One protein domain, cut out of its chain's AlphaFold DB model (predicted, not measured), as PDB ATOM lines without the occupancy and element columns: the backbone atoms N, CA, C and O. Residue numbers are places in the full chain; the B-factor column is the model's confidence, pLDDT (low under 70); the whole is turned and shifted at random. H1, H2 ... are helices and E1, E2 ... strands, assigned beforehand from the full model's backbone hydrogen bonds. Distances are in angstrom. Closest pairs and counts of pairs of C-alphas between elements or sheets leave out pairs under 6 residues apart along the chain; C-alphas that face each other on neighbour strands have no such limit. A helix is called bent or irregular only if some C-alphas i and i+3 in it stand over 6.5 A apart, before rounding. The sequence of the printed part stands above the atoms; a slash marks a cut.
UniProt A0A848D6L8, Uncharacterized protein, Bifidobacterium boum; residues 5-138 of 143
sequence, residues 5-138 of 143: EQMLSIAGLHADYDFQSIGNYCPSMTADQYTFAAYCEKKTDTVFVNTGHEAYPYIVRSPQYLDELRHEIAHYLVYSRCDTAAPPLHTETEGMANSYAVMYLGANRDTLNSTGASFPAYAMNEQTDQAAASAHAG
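Overview. This is residues 5 to 138 of the 143 residues of an uncharacterized protein of Bifidobacterium boum (UniProt A0A848D6L8). One long helix, H4, runs through the middle, with a small three-stranded sheet on one side of it and three helices, H5, H6 and H7, on the other. H5 crosses H4, H6 folds back from H5 in a helical hairpin, and H7 packs on H5 and meets H4 near its last residues; H2 covers the face of the sheet away from H4, H1 sits beside E1, and H3 lies out beyond the first turn of H4. The printed part has 134 residues, with seven named helices and three named strands in the order H1 E1 H2 E2 E3 H3 H4 H5 H6 H7; the sheet's order is E1 E3 E2, mixed, and the class is mostly helix. The whole is compact and rounded, with a radius of gyration of the C-alphas of 13.6 A and spans of 34 by 29 by 28 A.

Arrangement. In the sheet, E3, residues 46 to 49, is the inner strand, and E1, residues 14 to 16, and E2, residues 37 to 39, are the edge strands. E1 and E3 are parallel, with N 16 and O 47 within hydrogen-bond range at 2.9 A. E2 and E3 are an antiparallel hairpin, with N 48 and O 38 at 2.8 A. H4, residues 64 to 82, is on the sheet at a height over the sheet of 7.8 A, over E2 and, only just, over E3 with 3 C-alphas; it runs along the strands, at 10 degrees to E2 on the local plane. The closest C-alphas of H4 and E2 are those of Glu 72 and Tyr 39, 5.5 A apart. H2, residues 19 to 24, is on the opposite face, over E3, at a height over the sheet of 9.4 A. H1, residues 5 to 10, is on the sheet too, and only just touches H4, with 3 pairs of C-alphas within 8 A; the closest are those of Leu 8 and Ile 73, 7.3 A apart. H4 is the hub, touching four helices. With its residues 67 to 75 it touches H5, residues 93 to 105, about perpendicular at 77 degrees; the closest C-alphas are those of His 71 and Ala 101, 5.2 A apart. With its residues 77 to 82 it touches residues 135 to 136 of H7, residues 126 to 137, the closest C-alphas being those of Val 78 and Ala 135, 5.8 A apart. H5 and H7 touch at a steep tilt of 63 degrees, the same way, with the C-alphas of Met 96 and Thr 128 closest at 4.4 A. H6, residues 109 to 118, makes a helical hairpin with H5 at a shallow tilt of 11 degrees, opposite ways, though they only just touch, with 3 pairs of C-alphas within 8 A; the closest are those of Val 102 and Arg 109, 5.9 A apart. H4 touches H6 with residues 64 to 68, the C-alphas of Gln 64 and Thr 111 being closest at 6.3 A, while H6 and H7 are apart. H3, residues 56 to 59, is close to H4 but not clearly touching it, the C-alphas of Ile 59 and Tyr 65 being closest at 5.4 A. In H1, H4, H5 and H7 every O i to N i+4 pair is within hydrogen-bond range; H6 has 4 of 6, H2 has 0 of 2 but 2 of 3 O i to N i+3 pairs, and H3 is too short for an O i to N i+4 pair.

Along the chain. H1 begins at C-alpha 5, (132.854, 44.975, 31.778). H4 is the longest helix, 26.9 A from C-alpha 64 at (136.318, 54.607, 41.061) to C-alpha 82 at (157.163, 42.346, 29.180). H5 and H7 each measure 16.6 A, H6 14.9 A, and E3 9.5 A. H2 is irregular: C-alphas 20 and 23 are 7.6 A apart. H7 ends at C-alpha 137, (157.607, 51.305, 25.222).

Size, cuts and confidence. The C-alphas farthest apart are those of Pro 57 and Gly 138, at 36.8 A. The printed part has no cut. The link from H2 to E2, residues 25 to 36, is long. The mean pLDDT of the printed part is 93.9, and residue 116, in H6, is under 70.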
ATOM      1  N   GLU A   5     132.738  46.176  32.604       93.25
ATOM      2  CA  GLU A   5     132.854  44.975  31.778       93.25
ATOM      3  C   GLU A   5     133.027  45.315  30.294       93.25
ATOM      4  O   GLU A   5     133.792  44.656  29.593       93.25
ATOM      5  N   GLN A   6     132.369  46.373  29.802       94.06
ATOM      6  CA  GLN A   6     132.595  46.852  28.440       94.06
ATOM      7  C   GLN A   6     134.032  47.363  28.265       94.06
ATOM      8  O   GLN A   6     134.644  47.117  27.227       94.06
ATOM      9  N   MET A   7     134.576  48.051  29.271       95.06
ATOM     10  CA  MET A   7     135.956  48.533  29.248       95.06
ATOM     11  C   MET A   7     136.961  47.372  29.237       95.06
ATOM     12  O   MET A   7     137.882  47.384  28.422       95.06
ATOM     13  N   LEU A   8     136.747  46.347  30.068       96.75
ATOM     14  CA  LEU A   8     137.548  45.118  30.035       96.75
ATOM     15  C   LEU A   8     137.469  44.443  28.661       96.75
ATOM     16  O   LEU A   8     138.499  44.122  28.075       96.75
ATOM     17  N   SER A   9     136.265  44.325  28.093       96.62
ATOM     18  CA  SER A   9     136.063  43.703  26.780       96.62
ATOM     19  C   SER A   9     136.814  44.423  25.656       96.62
ATOM     20  O   SER A   9     137.359  43.759  24.775       96.62
ATOM     21  N   ILE A  10     136.908  45.757  25.695       94.69
ATOM     22  CA  ILE A  10     137.704  46.540  24.729       94.69
ATOM     23  C   ILE A  10     139.199  46.206  24.836       94.69
ATOM     24  O   ILE A  10     139.888  46.178  23.818       94.69
ATOM     25  N   ALA A  11     139.697  45.923  26.043       95.00
ATOM     26  CA  ALA A  11     141.073  45.483  26.272       95.00
ATOM     27  C   ALA A  11     141.309  43.993  25.938       95.00
ATOM     28  O   ALA A  11     142.447  43.529  26.012       95.00
ATOM     29  N   GLY A  12     140.264  43.249  25.554       96.25
ATOM     30  CA  GLY A  12     140.325  41.800  25.333       96.25
ATOM     31  C   GLY A  12     140.229  40.969  26.616       96.25
ATOM     32  O   GLY A  12     140.572  39.792  26.598       96.25
ATOM     33  N   LEU A  13     139.763  41.571  27.711       97.75
ATOM     34  CA  LEU A  13     139.613  40.951  29.027       97.75
ATOM     35  C   LEU A  13     138.133  40.741  29.377       97.75
ATOM     36  O   LEU A  13     137.235  41.337  28.779       97.75
ATOM     37  N   HIS A  14     137.871  39.936  30.402       96.12
ATOM     38  CA  HIS A  14     136.552  39.813  31.017       96.12
ATOM     39  C   HIS A  14     136.630  39.871  32.544       96.12
ATOM     40  O   HIS A  14     137.677  39.614  33.135       96.12
ATOM     41  N   ALA A  15     135.515  40.234  33.181       96.12
ATOM     42  CA  ALA A  15     135.389  40.187  34.633       96.12
ATOM     43  C   ALA A  15     135.029  38.769  35.093       96.12
ATOM     44  O   ALA A  15     134.122  38.146  34.536       96.12
ATOM     45  N   ASP A  16     135.688  38.298  36.146       96.12
ATOM     46  CA  ASP A  16     135.306  37.113  36.910       96.12
ATOM     47  C   ASP A  16     134.995  37.532  38.349       96.12
ATOM     48  O   ASP A  16     135.798  38.189  39.000       96.12
ATOM     49  N   TYR A  17     133.816  37.183  38.853       95.38
ATOM     50  CA  TYR A  17     133.378  37.584  40.192       95.38
ATOM     51  C   TYR A  17     133.634  36.498  41.251       95.38
ATOM     52  O   TYR A  17     133.320  36.710  42.424       95.38
ATOM     53  N   ASP A  18     134.217  35.353  40.872       94.50
ATOM     54  CA  ASP A  18     134.661  34.310  41.803       94.50
ATOM     55  C   ASP A  18     136.060  34.614  42.365       94.50
ATOM     56  O   ASP A  18     137.037  33.883  42.160       94.50
ATOM     57  N   PHE A  19     136.159  35.715  43.114       94.94
ATOM     58  CA  PHE A  19     137.408  36.137  43.754       94.94
ATOM     59  C   PHE A  19     137.900  35.134  44.813       94.94
ATOM     60  O   PHE A  19     139.087  35.078  45.116       94.94
ATOM     61  N   GLN A  20     137.016  34.281  45.348       93.19
ATOM     62  CA  GLN A  20     137.389  33.227  46.301       93.19
ATOM     63  C   GLN A  20     138.337  32.195  45.676       93.19
ATOM     64  O   GLN A  20     139.157  31.598  46.374       93.19
ATOM     65  N   SER A  21     138.266  32.013  44.356       92.88
ATOM     66  CA  SER A  21     139.125  31.094  43.613       92.88
ATOM     67  C   SER A  21     140.492  31.674  43.225       92.88
ATOM     68  O   SER A  21     141.312  30.939  42.666       92.88
ATOM     69  N   ILE A  22     140.771  32.953  43.524       93.50
ATOM     70  CA  ILE A  22     141.930  33.680  42.981       93.50
ATOM     71  C   ILE A  22     143.272  33.002  43.278       93.50
ATOM     72  O   ILE A  22     144.143  32.973  42.410       93.50
ATOM     73  N   GLY A  23     143.424  32.367  44.446       92.44
ATOM     74  CA  GLY A  23     144.655  31.676  44.845       92.44
ATOM     75  C   GLY A  23     145.069  30.530  43.909       92.44
ATOM     76  O   GLY A  23     146.241  30.158  43.858       92.44
ATOM     77  N   ASN A  24     144.139  30.003  43.102       93.25
ATOM     78  CA  ASN A  24     144.454  29.018  42.064       93.25
ATOM     79  C   ASN A  24     145.259  29.628  40.898       93.25
ATOM     80  O   ASN A  24     145.988  28.910  40.209       93.25
ATOM     81  N   TYR A  25     145.148  30.943  40.689       92.94
ATOM     82  CA  TYR A  25     145.725  31.675  39.558       92.94
ATOM     83  C   TYR A  25     146.812  32.672  39.990       92.94
ATOM     84  O   TYR A  25     147.833  32.785  39.316       92.94
ATOM     85  N   CYS A  26     146.652  33.313  41.148       89.75
ATOM     86  CA  CYS A  26     147.662  34.127  41.821       89.75
ATOM     87  C   CYS A  26     148.038  33.467  43.161       89.75
ATOM     88  O   CYS A  26     147.431  33.787  44.179       89.75
ATOM     89  N   PRO A  27     149.026  32.549  43.213       82.50
ATOM     90  CA  PRO A  27     149.320  31.773  44.427       82.50
ATOM     91  C   PRO A  27     149.753  32.597  45.648       82.50
ATOM     92  O   PRO A  27     149.684  32.102  46.770       82.50
ATOM     93  N   SER A  28     150.234  33.824  45.437       81.75
ATOM     94  CA  SER A  28     150.581  34.776  46.499       81.75
ATOM     95  C   SER A  28     149.371  35.524  47.064       81.75
ATOM     96  O   SER A  28     149.513  36.205  48.075       81.75
ATOM     97  N   MET A  29     148.201  35.410  46.431       84.75
ATOM     98  CA  MET A  29     146.982  36.103  46.822       84.75
ATOM     99  C   MET A  29     145.979  35.134  47.438       84.75
ATOM    100  O   MET A  29     145.761  34.016  46.969       84.75
ATOM    101  N   THR A  30     145.313  35.611  48.479       84.81
ATOM    102  CA  THR A  30     144.118  34.992  49.046       84.81
ATOM    103  C   THR A  30     142.993  36.003  48.988       84.81
ATOM    104  O   THR A  30     143.250  37.198  49.098       84.81
ATOM    105  N   ALA A  31     141.752  35.542  48.845       84.25
ATOM    106  CA  ALA A  31     140.614  36.440  48.948       84.25
ATOM    107  C   ALA A  31     140.617  37.137  50.318       84.25
ATOM    108  O   ALA A  31     140.585  36.473  51.357       84.25
ATOM    109  N   ASP A  32     140.663  38.464  50.307       84.75
ATOM    110  CA  ASP A  32     140.573  39.307  51.495       84.75
ATOM    111  C   ASP A  32     139.474  40.370  51.321       84.75
ATOM    112  O   ASP A  32     138.691  40.319  50.371       84.75
ATOM    113  N   GLN A  33     139.351  41.289  52.277       84.56
ATOM    114  CA  GLN A  33     138.334  42.349  52.255       84.56
ATOM    115  C   GLN A  33     138.833  43.689  51.682       84.56
ATOM    116  O   GLN A  33     138.049  44.633  51.627       84.56
ATOM    117  N   TYR A  34     140.109  43.776  51.287       84.56
ATOM    118  CA  TYR A  34     140.819  45.012  50.933       84.56
ATOM    119  C   TYR A  34     141.189  45.098  49.450       84.56
ATOM    120  O   TYR A  34     141.206  46.188  48.887       84.56
ATOM    121  N   THR A  35     141.455  43.976  48.788       89.94
ATOM    122  CA  THR A  35     141.691  43.952  47.345       89.94
ATOM    123  C   THR A  35     140.359  44.048  46.617       89.94
ATOM    124  O   THR A  35     139.506  43.173  46.755       89.94
ATOM    125  N   PHE A  36     140.158  45.115  45.846       93.38
ATOM    126  CA  PHE A  36     138.916  45.316  45.105       93.38
ATOM    127  C   PHE A  36     138.870  44.507  43.800       93.38
ATOM    128  O   PHE A  36     137.838  43.915  43.473       93.38
ATOM    129  N   ALA A  37     139.971  44.465  43.056       95.56
ATOM    130  CA  ALA A  37     140.122  43.680  41.838       95.56
ATOM    131  C   ALA A  37     141.567  43.180  41.703       95.56
ATOM    132  O   ALA A  37     142.422  43.593  42.481       95.56
ATOM    133  N   ALA A  38     141.805  42.232  40.796       96.44
ATOM    134  CA  ALA A  38     143.137  41.691  40.540       96.44
ATOM    135  C   ALA A  38     143.244  41.029  39.157       96.44
ATOM    136  O   ALA A  38     142.391  40.224  38.766       96.44
ATOM    137  N   TYR A  39     144.333  41.304  38.447       97.00
ATOM    138  CA  TYR A  39     144.801  40.554  37.287       97.00
ATOM    139  C   TYR A  39     145.786  39.447  37.702       97.00
ATOM    140  O   TYR A  39     146.679  39.665  38.518       97.00
ATOM    141  N   CYS A  40     145.665  38.259  37.097       93.75
ATOM    142  CA  CYS A  40     146.560  37.126  37.354       93.75
ATOM    143  C   CYS A  40     147.212  36.604  36.072       93.75
ATOM    144  O   CYS A  40     146.523  36.152  35.160       93.75
ATOM    145  N   GLU A  41     148.544  36.508  36.053       91.31
ATOM    146  CA  GLU A  41     149.308  35.996  34.901       91.31
ATOM    147  C   GLU A  41     148.962  34.543  34.516       91.31
ATOM    148  O   GLU A  41     149.172  34.138  33.379       91.31
ATOM    149  N   LYS A  42     148.412  33.728  35.432       92.44
ATOM    150  CA  LYS A  42     147.963  32.356  35.107       92.44
ATOM    151  C   LYS A  42     146.569  32.289  34.477       92.44
ATOM    152  O   LYS A  42     146.141  31.202  34.091       92.44
ATOM    153  N   LYS A  43     145.854  33.413  34.400       94.56
ATOM    154  CA  LYS A  43     144.544  33.550  33.750       94.56
ATOM    155  C   LYS A  43     144.489  34.896  33.017       94.56
ATOM    156  O   LYS A  43     143.775  35.814  33.404       94.56
ATOM    157  N   THR A  44     145.309  35.001  31.973       93.81
ATOM    158  CA  THR A  44     145.697  36.256  31.299       93.81
ATOM    159  C   THR A  44     144.567  37.008  30.595       93.81
ATOM    160  O   THR A  44     144.773  38.122  30.131       93.81
ATOM    161  N   ASP A  45     143.392  36.404  30.447       95.88
ATOM    162  CA  ASP A  45     142.216  37.001  29.810       95.88
ATOM    163  C   ASP A  45     141.197  37.543  30.828       95.88
ATOM    164  O   ASP A  45     140.109  37.976  30.442       95.88
ATOM    165  N   THR A  46     141.530  37.514  32.122       96.62
ATOM    166  CA  THR A  46     140.584  37.719  33.222       96.62
ATOM    167  C   THR A  46     141.061  38.777  34.215       96.62
ATOM    168  O   THR A  46     142.211  38.766  34.652       96.62
ATOM    169  N   VAL A  47     140.134  39.635  34.644       97.69
ATOM    170  CA  VAL A  47     140.254  40.442  35.864       97.69
ATOM    171  C   VAL A  47     139.261  39.911  36.890       97.69
ATOM    172  O   VAL A  47     138.055  39.886  36.646       97.69
ATOM    173  N   PHE A  48     139.763  39.489  38.046       97.12
ATOM    174  CA  PHE A  48     138.926  39.067  39.159       97.12
ATOM    175  C   PHE A  48     138.403  40.296  39.900       97.12
ATOM    176  O   PHE A  48     139.180  41.161  40.286       97.12
ATOM    177  N   VAL A  49     137.094  40.373  40.125       96.38
ATOM    178  CA  VAL A  49     136.435  41.457  40.861       96.38
ATOM    179  C   VAL A  49     135.929  40.920  42.196       96.38
ATOM    180  O   VAL A  49     135.115  39.997  42.249       96.38
ATOM    181  N   ASN A  50     136.390  41.515  43.293       95.88
ATOM    182  CA  ASN A  50     136.073  41.073  44.641       95.88
ATOM    183  C   ASN A  50     134.747  41.654  45.137       95.88
ATOM    184  O   ASN A  50     134.679  42.732  45.728       95.88
ATOM    185  N   THR A  51     133.672  40.889  44.961       94.88
ATOM    186  CA  THR A  51     132.349  41.248  45.500       94.88
ATOM    187  C   THR A  51     132.280  41.213  47.035       94.88
ATOM    188  O   THR A  51     131.337  41.755  47.610       94.88
ATOM    189  N   GLY A  52     133.275  40.604  47.695       93.62
ATOM    190  CA  GLY A  52     133.431  40.564  49.150       93.62
ATOM    191  C   GLY A  52     134.184  41.759  49.744       93.62
ATOM    192  O   GLY A  52     134.252  41.865  50.967       93.62
ATOM    193  N   HIS A  53     134.725  42.661  48.916       92.38
ATOM    194  CA  HIS A  53     135.362  43.894  49.378       92.38
ATOM    195  C   HIS A  53     134.360  44.767  50.153       92.38
ATOM    196  O   HIS A  53     133.232  44.978  49.698       92.38
ATOM    197  N   GLU A  54     134.768  45.339  51.290       90.94
ATOM    198  CA  GLU A  54     133.851  46.043  52.208       90.94
ATOM    199  C   GLU A  54     133.077  47.192  51.536       90.94
ATOM    200  O   GLU A  54     131.883  47.392  51.768       90.94
ATOM    201  N   ALA A  55     133.745  47.914  50.637       91.31
ATOM    202  CA  ALA A  55     133.174  49.040  49.910       91.31
ATOM    203  C   ALA A  55     132.580  48.668  48.538       91.31
ATOM    204  O   ALA A  55     132.163  49.567  47.803       91.31
ATOM    205  N   TYR A  56     132.511  47.379  48.173       93.38
ATOM    206  CA  TYR A  56     132.057  46.942  46.844       93.38
ATOM    207  C   TYR A  56     130.725  47.582  46.398       93.38
ATOM    208  O   TYR A  56     130.683  48.128  45.289       93.38
ATOM    209  N   PRO A  57     129.656  47.630  47.231       93.31
ATOM    210  CA  PRO A  57     128.375  48.220  46.825       93.31
ATOM    211  C   PRO A  57     128.454  49.706  46.440       93.31
ATOM    212  O   PRO A  57     127.590  50.188  45.700       93.31
ATOM    213  N   TYR A  58     129.462  50.419  46.950       92.50
ATOM    214  CA  TYR A  58     129.688  51.842  46.706       92.50
ATOM    215  C   TYR A  58     130.627  52.068  45.520       92.50
ATOM    216  O   TYR A  58     130.300  52.864  44.639       92.50
ATOM    217  N   ILE A  59     131.749  51.338  45.466       92.25
ATOM    218  CA  ILE A  59     132.757  51.480  44.407       92.25
ATOM    219  C   ILE A  59     132.148  51.157  43.045       92.25
ATOM    220  O   ILE A  59     132.250  51.977  42.139       92.25
ATOM    221  N   VAL A  60     131.421  50.039  42.913       92.75
ATOM    222  CA  VAL A  60     130.855  49.570  41.628       92.75
ATOM    223  C   VAL A  60     129.878  50.566  40.974       92.75
ATOM    224  O   VAL A  60     129.558  50.460  39.793       92.75
ATOM    225  N   ARG A  61     129.385  51.553  41.735       91.25
ATOM    226  CA  ARG A  61     128.443  52.589  41.273       91.25
ATOM    227  C   ARG A  61     129.096  53.953  41.067       91.25
ATOM    228  O   ARG A  61     128.394  54.910  40.737       91.25
ATOM    229  N   SER A  62     130.398  54.065  41.296       91.75
ATOM    230  CA  SER A  62     131.142  55.313  41.200       91.75
ATOM    231  C   SER A  62     132.182  55.242  40.074       91.75
ATOM    232  O   SER A  62     132.502  54.156  39.582       91.75
ATOM    233  N   PRO A  63     132.739  56.389  39.649       92.25
ATOM    234  CA  PRO A  63     133.856  56.406  38.707       92.25
ATOM    235  C   PRO A  63     135.072  55.601  39.181       92.25
ATOM    236  O   PRO A  63     135.816  55.118  38.332       92.25
ATOM    237  N   GLN A  64     135.225  55.398  40.499       92.88
ATOM    238  CA  GLN A  64     136.318  54.607  41.061       92.88
ATOM    239  C   GLN A  64     136.350  53.202  40.475       92.88
ATOM    240  O   GLN A  64     137.426  52.727  40.152       92.88
ATOM    241  N   TYR A  65     135.196  52.574  40.222       94.50
ATOM    242  CA  TYR A  65     135.178  51.250  39.601       94.50
ATOM    243  C   TYR A  65     135.945  51.196  38.278       94.50
ATOM    244  O   TYR A  65     136.672  50.243  38.013       94.50
ATOM    245  N   LEU A  66     135.811  52.231  37.447       95.69
ATOM    246  CA  LEU A  66     136.518  52.290  36.172       95.69
ATOM    247  C   LEU A  66     138.016  52.529  36.371       95.69
ATOM    248  O   LEU A  66     138.811  52.003  35.602       95.69
ATOM    249  N   ASP A  67     138.405  53.305  37.380       96.31
ATOM    250  CA  ASP A  67     139.812  53.572  37.681       96.31
ATOM    251  C   ASP A  67     140.521  52.328  38.243       96.31
ATOM    252  O   ASP A  67     141.603  51.999  37.762       96.31
ATOM    253  N   GLU A  68     139.884  51.579  39.153       95.69
ATOM    254  CA  GLU A  68     140.403  50.295  39.662       95.69
ATOM    255  C   GLU A  68     140.555  49.274  38.522       95.69
ATOM    256  O   GLU A  68     141.569  48.601  38.386       95.69
ATOM    257  N   LEU A  69     139.582  49.190  37.611       97.44
ATOM    258  CA  LEU A  69     139.707  48.289  36.463       97.44
ATOM    259  C   LEU A  69     140.781  48.741  35.462       97.44
ATOM    260  O   LEU A  69     141.400  47.898  34.816       97.44
ATOM    261  N   ARG A  70     141.030  50.049  35.308       98.00
ATOM    262  CA  ARG A  70     142.158  50.543  34.498       98.00
ATOM    263  C   ARG A  70     143.495  50.167  35.118       98.00
ATOM    264  O   ARG A  70     144.419  49.875  34.365       98.00
ATOM    265  N   HIS A  71     143.595  50.163  36.443       98.12
ATOM    266  CA  HIS A  71     144.764  49.641  37.141       98.12
ATOM    267  C   HIS A  71     145.009  48.169  36.765       98.12
ATOM    268  O   HIS A  71     146.093  47.831  36.299       98.12
ATOM    269  N   GLU A  72     143.988  47.311  36.811       98.12
ATOM    270  CA  GLU A  72     144.164  45.900  36.425       98.12
ATOM    271  C   GLU A  72     144.468  45.710  34.930       98.12
ATOM    272  O   GLU A  72     145.282  44.869  34.542       98.12
ATOM    273  N   ILE A  73     143.870  46.536  34.062       98.50
ATOM    274  CA  ILE A  73     144.229  46.575  32.636       98.50
ATOM    275  C   ILE A  73     145.700  46.981  32.462       98.50
ATOM    276  O   ILE A  73     146.357  46.492  31.542       98.50
ATOM    277  N   ALA A  74     146.244  47.852  33.316       98.56
ATOM    278  CA  ALA A  74     147.650  48.227  33.256       98.56
ATOM    279  C   ALA A  74     148.570  47.033  33.545       98.56
ATOM    280  O   ALA A  74     149.486  46.803  32.755       98.56
ATOM    281  N   HIS A  75     148.289  46.229  34.578       98.31
ATOM    282  CA  HIS A  75     149.027  44.982  34.844       98.31
ATOM    283  C   HIS A  75     149.018  44.045  33.633       98.31
ATOM    284  O   HIS A  75     150.072  43.581  33.194       98.31
ATOM    285  N   TYR A  76     147.847  43.834  33.025       98.25
ATOM    286  CA  TYR A  76     147.722  43.047  31.795       98.25
ATOM    287  C   TYR A  76     148.561  43.617  30.641       98.25
ATOM    288  O   TYR A  76     149.251  42.884  29.931       98.25
ATOM    289  N   LEU A  77     148.525  44.932  30.436       98.19
ATOM    290  CA  LEU A  77     149.243  45.581  29.344       98.19
ATOM    291  C   LEU A  77     150.759  45.552  29.543       98.19
ATOM    292  O   LEU A  77     151.483  45.398  28.555       98.19
ATOM    293  N   VAL A  78     151.235  45.662  30.780       98.19
ATOM    294  CA  VAL A  78     152.640  45.433  31.123       98.19
ATOM    295  C   VAL A  78     153.003  43.979  30.826       98.19
ATOM    296  O   VAL A  78     153.924  43.746  30.046       98.19
ATOM    297  N   TYR A  79     152.219  43.014  31.316       97.50
ATOM    298  CA  TYR A  79     152.423  41.591  31.033       97.50
ATOM    299  C   TYR A  79     152.509  41.297  29.529       97.50
ATOM    300  O   TYR A  79     153.458  40.669  29.079       97.50
ATOM    301  N   SER A  80     151.586  41.829  28.723       96.56
ATOM    302  CA  SER A  80     151.566  41.616  27.267       96.56
ATOM    303  C   SER A  80     152.803  42.142  26.525       96.56
ATOM    304  O   SER A  80     153.055  41.740  25.391       96.56
ATOM    305  N   ARG A  81     153.544  43.078  27.134       96.69
ATOM    306  CA  ARG A  81     154.743  43.708  26.559       96.69
ATOM    307  C   ARG A  81     156.034  43.138  27.133       96.69
ATOM    308  O   ARG A  81     157.047  43.146  26.442       96.69
ATOM    309  N   CYS A  82     155.992  42.700  28.387       96.88
ATOM    310  CA  CYS A  82     157.163  42.346  29.180       96.88
ATOM    311  C   CYS A  82     157.234  40.866  29.566       96.88
ATOM    312  O   CYS A  82     158.172  40.480  30.257       96.88
ATOM    313  N   ASP A  83     156.235  40.063  29.189       95.50
ATOM    314  CA  ASP A  83     156.046  38.665  29.606       95.50
ATOM    315  C   ASP A  83     155.962  38.467  31.139       95.50
ATOM    316  O   ASP A  83     156.012  37.346  31.645       95.50
ATOM    317  N   THR A  84     155.803  39.562  31.889       94.50
ATOM    318  CA  THR A  84     155.531  39.618  33.330       94.50
ATOM    319  C   THR A  84     154.870  40.954  33.689       94.50
ATOM    320  O   THR A  84     155.156  41.976  33.065       94.50
ATOM    321  N   ALA A  85     153.993  40.964  34.691       92.94
ATOM    322  CA  ALA A  85     153.405  42.156  35.293       92.94
ATOM    323  C   ALA A  85     154.372  42.868  36.262       92.94
ATOM    324  O   ALA A  85     154.187  44.047  36.550       92.94
ATOM    325  N   ALA A  86     155.433  42.189  36.717       94.38
ATOM    326  CA  ALA A  86     156.468  42.731  37.602       94.38
ATOM    327  C   ALA A  86     157.856  42.731  36.922       94.38
ATOM    328  O   ALA A  86     158.774  42.042  37.378       94.38
ATOM    329  N   PRO A  87     158.033  43.477  35.814       95.19
ATOM    330  CA  PRO A  87     159.316  43.564  35.129       95.19
ATOM    331  C   PRO A  87     160.402  44.124  36.065       95.19
ATOM    332  O   PRO A  87     160.092  44.944  36.937       95.19
ATOM    333  N   PRO A  88     161.681  43.730  35.903       95.31
ATOM    334  CA  PRO A  88     162.797  44.193  36.732       95.31
ATOM    335  C   PRO A  88     163.186  45.648  36.403       95.31
ATOM    336  O   PRO A  88     164.278  45.942  35.926       95.31
ATOM    337  N   LEU A  89     162.267  46.572  36.683       93.44
ATOM    338  CA  LEU A  89     162.417  48.020  36.538       93.44
ATOM    339  C   LEU A  89     162.727  48.710  37.879       93.44
ATOM    340  O   LEU A  89     162.628  49.929  38.001       93.44
ATOM    341  N   HIS A  90     163.097  47.919  38.893       92.19
ATOM    342  CA  HIS A  90     163.483  48.364  40.237       92.19
ATOM    343  C   HIS A  90     162.468  49.288  40.935       92.19
ATOM    344  O   HIS A  90     162.865  50.144  41.720       92.19
ATOM    345  N   THR A  91     161.171  49.117  40.679       95.12
ATOM    346  CA  THR A  91     160.097  49.923  41.277       95.12
ATOM    347  C   THR A  91     158.995  49.046  41.873       95.12
ATOM    348  O   THR A  91     158.982  47.834  41.663       95.12
ATOM    349  N   GLU A  92     158.058  49.664  42.589       96.44
ATOM    350  CA  GLU A  92     156.861  48.994  43.096       96.44
ATOM    351  C   GLU A  92     155.890  48.688  41.949       96.44
ATOM    352  O   GLU A  92     155.473  49.586  41.211       96.44
ATOM    353  N   THR A  93     155.505  47.418  41.813       96.00
ATOM    354  CA  THR A  93     154.630  46.940  40.731       96.00
ATOM    355  C   THR A  93     153.258  47.618  40.750       96.00
ATOM    356  O   THR A  93     152.772  48.054  39.708       96.00
ATOM    357  N   GLU A  94     152.664  47.792  41.931       96.12
ATOM    358  CA  GLU A  94     151.347  48.424  42.088       96.12
ATOM    359  C   GLU A  94     151.376  49.929  41.778       96.12
ATOM    360  O   GLU A  94     150.503  50.462  41.091       96.12
ATOM    361  N   GLY A  95     152.420  50.625  42.232       97.44
ATOM    362  CA  GLY A  95     152.646  52.032  41.918       97.44
ATOM    363  C   GLY A  95     152.880  52.249  40.422       97.44
ATOM    364  O   GLY A  95     152.334  53.188  39.844       97.44
ATOM    365  N   MET A  96     153.625  51.350  39.771       98.12
ATOM    366  CA  MET A  96     153.812  51.357  38.318       98.12
ATOM    367  C   MET A  96     152.486  51.150  37.571       98.12
ATOM    368  O   MET A  96     152.223  51.873  36.610       98.12
ATOM    369  N   ALA A  97     151.635  50.217  38.004       98.19
ATOM    370  CA  ALA A  97     150.318  50.008  37.401       98.19
ATOM    371  C   ALA A  97     149.405  51.234  37.564       98.19
ATOM    372  O   ALA A  97     148.776  51.660  36.593       98.19
ATOM    373  N   ASN A  98     149.411  51.880  38.737       98.25
ATOM    374  CA  ASN A  98     148.732  53.162  38.943       98.25
ATOM    375  C   ASN A  98     149.244  54.249  37.985       98.25
ATOM    376  O   ASN A  98     148.444  54.896  37.301       98.25
ATOM    377  N   SER A  99     150.566  54.423  37.889       98.44
ATOM    378  CA  SER A  99     151.197  55.374  36.964       98.44
ATOM    379  C   SER A  99     150.779  55.100  35.519       98.44
ATOM    380  O   SER A  99     150.326  56.004  34.816       98.44
ATOM    381  N   TYR A 100     150.839  53.841  35.081       98.69
ATOM    382  CA  TYR A 100     150.450  53.427  33.735       98.69
ATOM    383  C   TYR A 100     148.964  53.707  33.462       98.69
ATOM    384  O   TYR A 100     148.617  54.249  32.406       98.69
ATOM    385  N   ALA A 101     148.078  53.382  34.406       98.56
ATOM    386  CA  ALA A 101     146.642  53.609  34.280       98.56
ATOM    387  C   ALA A 101     146.305  55.099  34.114       98.56
ATOM    388  O   ALA A 101     145.485  55.464  33.264       98.56
ATOM    389  N   VAL A 102     146.972  55.974  34.870       98.50
ATOM    390  CA  VAL A 102     146.814  57.430  34.744       98.50
ATOM    391  C   VAL A 102     147.373  57.931  33.411       98.50
ATOM    392  O   VAL A 102     146.690  58.665  32.697       98.50
ATOM    393  N   MET A 103     148.594  57.531  33.055       98.56
ATOM    394  CA  MET A 103     149.309  58.061  31.888       98.56
ATOM    395  C   MET A 103     148.706  57.613  30.552       98.56
ATOM    396  O   MET A 103     148.685  58.397  29.603       98.56
ATOM    397  N   TYR A 104     148.217  56.373  30.466       98.50
ATOM    398  CA  TYR A 104     147.871  55.747  29.185       98.50
ATOM    399  C   TYR A 104     146.421  55.271  29.074       98.50
ATOM    400  O   TYR A 104     145.948  55.060  27.958       98.50
ATOM    401  N   LEU A 105     145.704  55.108  30.191       97.81
ATOM    402  CA  LEU A 105     144.337  54.560  30.202       97.81
ATOM    403  C   LEU A 105     143.279  55.573  30.662       97.81
ATOM    404  O   LEU A 105     142.080  55.279  30.623       97.81
ATOM    405  N   GLY A 106     143.708  56.776  31.055       96.81
ATOM    406  CA  GLY A 106     142.830  57.868  31.466       96.81
ATOM    407  C   GLY A 106     142.204  57.670  32.846       96.81
ATOM    408  O   GLY A 106     141.099  58.162  33.076       96.81
ATOM    409  N   ALA A 107     142.867  56.928  33.740       97.25
ATOM    410  CA  ALA A 107     142.438  56.821  35.129       97.25
ATOM    411  C   ALA A 107     142.595  58.161  35.857       97.25
ATOM    412  O   ALA A 107     143.513  58.940  35.576       97.25
ATOM    413  N   ASN A 108     141.714  58.435  36.815       96.50
ATOM    414  CA  ASN A 108     141.850  59.616  37.655       96.50
ATOM    415  C   ASN A 108     142.953  59.410  38.714       96.50
ATOM    416  O   ASN A 108     142.892  58.494  39.534       96.50
ATOM    417  N   ARG A 109     143.951  60.305  38.714       95.38
ATOM    418  CA  ARG A 109     145.099  60.260  39.635       95.38
ATOM    419  C   ARG A 109     144.694  60.368  41.107       95.38
ATOM    420  O   ARG A 109     145.285  59.685  41.936       95.38
ATOM    421  N   ASP A 110     143.710  61.201  41.432       94.31
ATOM    422  CA  ASP A 110     143.265  61.412  42.812       94.31
ATOM    423  C   ASP A 110     142.537  60.178  43.354       94.31
ATOM    424  O   ASP A 110     142.746  59.810  44.511       94.31
ATOM    425  N   THR A 111     141.753  59.495  42.508       92.88
ATOM    426  CA  THR A 111     141.125  58.215  42.861       92.88
ATOM    427  C   THR A 111     142.184  57.196  43.286       92.88
ATOM    428  O   THR A 111     142.139  56.702  44.411       92.88
ATOM    429  N   LEU A 112     143.171  56.919  42.428       92.19
ATOM    430  CA  LEU A 112     144.173  55.874  42.687       92.19
ATOM    431  C   LEU A 112     145.171  56.257  43.796       92.19
ATOM    432  O   LEU A 112     145.636  55.401  44.549       92.19
ATOM    433  N   ASN A 113     145.453  57.552  43.975       87.44
ATOM    434  CA  ASN A 113     146.268  58.028  45.095       87.44
ATOM    435  C   ASN A 113     145.598  57.835  46.460       87.44
ATOM    436  O   ASN A 113     146.310  57.735  47.461       87.44
ATOM    437  N   SER A 114     144.264  57.780  46.528       83.31
ATOM    438  CA  SER A 114     143.570  57.532  47.798       83.31
ATOM    439  C   SER A 114     143.949  56.169  48.395       83.31
ATOM    440  O   SER A 114     144.202  56.075  49.599       83.31
ATOM    441  N   THR A 115     144.131  55.155  47.545       74.75
ATOM    442  CA  THR A 115     144.679  53.845  47.916       74.75
ATOM    443  C   THR A 115     146.154  53.961  48.311       74.75
ATOM    444  O   THR A 115     146.547  53.479  49.374       74.75
ATOM    445  N   GLY A 116     146.960  54.689  47.527       67.56
ATOM    446  CA  GLY A 116     148.385  54.930  47.805       67.56
ATOM    447  C   GLY A 116     148.680  55.598  49.154       67.56
ATOM    448  O   GLY A 116     149.725  55.345  49.752       67.56
ATOM    449  N   ALA A 117     147.753  56.404  49.680       72.75
ATOM    450  CA  ALA A 117     147.885  57.018  51.002       72.75
ATOM    451  C   ALA A 117     147.839  55.994  52.151       72.75
ATOM    452  O   ALA A 117     148.457  56.213  53.193       72.75
ATOM    453  N   SER A 118     147.118  54.885  51.960       81.06
ATOM    454  CA  SER A 118     146.995  53.803  52.947       81.06
ATOM    455  C   SER A 118     147.964  52.651  52.672       81.06
ATOM    456  O   SER A 118     148.378  51.960  53.602       81.06
ATOM    457  N   PHE A 119     148.366  52.473  51.411       86.81
ATOM    458  CA  PHE A 119     149.243  51.399  50.953       86.81
ATOM    459  C   PHE A 119     150.408  51.977  50.134       86.81
ATOM    460  O   PHE A 119     150.261  52.187  48.930       86.81
ATOM    461  N   PRO A 120     151.587  52.213  50.746       91.12
ATOM    462  CA  PRO A 120     152.709  52.884  50.084       91.12
ATOM    463  C   PRO A 120     153.178  52.241  48.770       91.12
ATOM    464  O   PRO A 120     153.661  52.954  47.898       91.12
ATOM    465  N   ALA A 121     152.995  50.925  48.602       93.12
ATOM    466  CA  ALA A 121     153.317  50.215  47.359       93.12
ATOM    467  C   ALA A 121     152.518  50.728  46.142       93.12
ATOM    468  O   ALA A 121     152.994  50.638  45.018       93.12
ATOM    469  N   TYR A 122     151.336  51.314  46.363       95.25
ATOM    470  CA  TYR A 122     150.480  51.894  45.322       95.25
ATOM    471  C   TYR A 122     150.823  53.360  45.014       95.25
ATOM    472  O   TYR A 122     150.208  53.970  44.136       95.25
ATOM    473  N   ALA A 123     151.762  53.974  45.739       95.06
ATOM    474  CA  ALA A 123     152.073  55.385  45.565       95.06
ATOM    475  C   ALA A 123     152.747  55.645  44.209       95.06
ATOM    476  O   ALA A 123     153.800  55.087  43.905       95.06
ATOM    477  N   MET A 124     152.171  56.560  43.425       95.88
ATOM    478  CA  MET A 124     152.794  57.044  42.193       95.88
ATOM    479  C   MET A 124     153.881  58.073  42.506       95.88
ATOM    480  O   MET A 124     153.630  59.082  43.171       95.88
ATOM    481  N   ASN A 125     155.076  57.852  41.972       94.75
ATOM    482  CA  ASN A 125     156.223  58.743  42.067       94.75
ATOM    483  C   ASN A 125     157.003  58.761  40.739       94.75
ATOM    484  O   ASN A 125     156.639  58.090  39.779       94.75
ATOM    485  N   GLU A 126     158.087  59.536  40.676       97.12
ATOM    486  CA  GLU A 126     158.891  59.656  39.454       97.12
ATOM    487  C   GLU A 126     159.427  58.301  38.959       97.12
ATOM    488  O   GLU A 126     159.455  58.051  37.756       97.12
ATOM    489  N   GLN A 127     159.805  57.402  39.869       96.56
ATOM    490  CA  GLN A 127     160.330  56.089  39.512       96.56
ATOM    491  C   GLN A 127     159.241  55.177  38.931       96.56
ATOM    492  O   GLN A 127     159.481  54.510  37.926       96.56
ATOM    493  N   THR A 128     158.038  55.169  39.516       97.62
ATOM    494  CA  THR A 128     156.912  54.386  38.979       97.62
ATOM    495  C   THR A 128     156.429  54.950  37.642       97.62
ATOM    496  O   THR A 128     156.095  54.179  36.744       97.62
ATOM    497  N   ASP A 129     156.460  56.278  37.465       98.12
ATOM    498  CA  ASP A 129     156.132  56.953  36.201       98.12
ATOM    499  C   ASP A 129     157.146  56.587  35.093       98.12
ATOM    500  O   ASP A 129     156.761  56.262  33.965       98.12
ATOM    501  N   GLN A 130     158.447  56.569  35.410       98.00
ATOM    502  CA  GLN A 130     159.504  56.143  34.482       98.00
ATOM    503  C   GLN A 130     159.396  54.656  34.118       98.00
ATOM    504  O   GLN A 130     159.553  54.289  32.949       98.00
ATOM    505  N   ALA A 131     159.101  53.797  35.094       98.06
ATOM    506  CA  ALA A 131     158.898  52.374  34.856       98.06
ATOM    507  C   ALA A 131     157.658  52.117  33.986       98.06
ATOM    508  O   ALA A 131     157.735  51.354  33.024       98.06
ATOM    509  N   ALA A 132     156.547  52.816  34.244       98.31
ATOM    510  CA  ALA A 132     155.340  52.733  33.426       98.31
ATOM    511  C   ALA A 132     155.610  53.142  31.970       98.31
ATOM    512  O   ALA A 132     155.178  52.453  31.045       98.31
ATOM    513  N   ALA A 133     156.366  54.225  31.753       98.38
ATOM    514  CA  ALA A 133     156.775  54.650  30.416       98.38
ATOM    515  C   ALA A 133     157.681  53.622  29.720       98.38
ATOM    516  O   ALA A 133     157.502  53.345  28.531       98.38
ATOM    517  N   SER A 134     158.622  53.030  30.459       97.75
ATOM    518  CA  SER A 134     159.539  52.010  29.941       97.75
ATOM    519  C   SER A 134     158.779  50.746  29.533       97.75
ATOM    520  O   SER A 134     158.878  50.319  28.381       97.75
ATOM    521  N   ALA A 135     157.918  50.223  30.411       97.69
ATOM    522  CA  ALA A 135     157.056  49.084  30.112       97.69
ATOM    523  C   ALA A 135     156.115  49.372  28.930       97.69
ATOM    524  O   ALA A 135     155.959  48.526  28.054       97.69
ATOM    525  N   HIS A 136     155.536  50.578  28.843       97.88
ATOM    526  CA  HIS A 136     154.695  50.979  27.709       97.88
ATOM    527  C   HIS A 136     155.445  50.941  26.371       97.88
ATOM    528  O   HIS A 136     154.876  50.519  25.359       97.88
ATOM    529  N   ALA A 137     156.717  51.344  26.377       97.25
ATOM    530  CA  ALA A 137     157.607  51.305  25.222       97.25
ATOM    531  C   ALA A 137     158.166  49.900  24.908       97.25
ATOM    532  O   ALA A 137     158.810  49.732  23.875       97.25
ATOM    533  N   GLY A 138     157.921  48.900  25.764       95.19
ATOM    534  CA  GLY A 138     158.485  47.549  25.638       95.19
ATOM    535  C   GLY A 138     159.912  47.410  26.186       95.19
ATOM    536  O   GLY A 138     160.559  46.390  25.963       95.19
TER     537      GLY A 138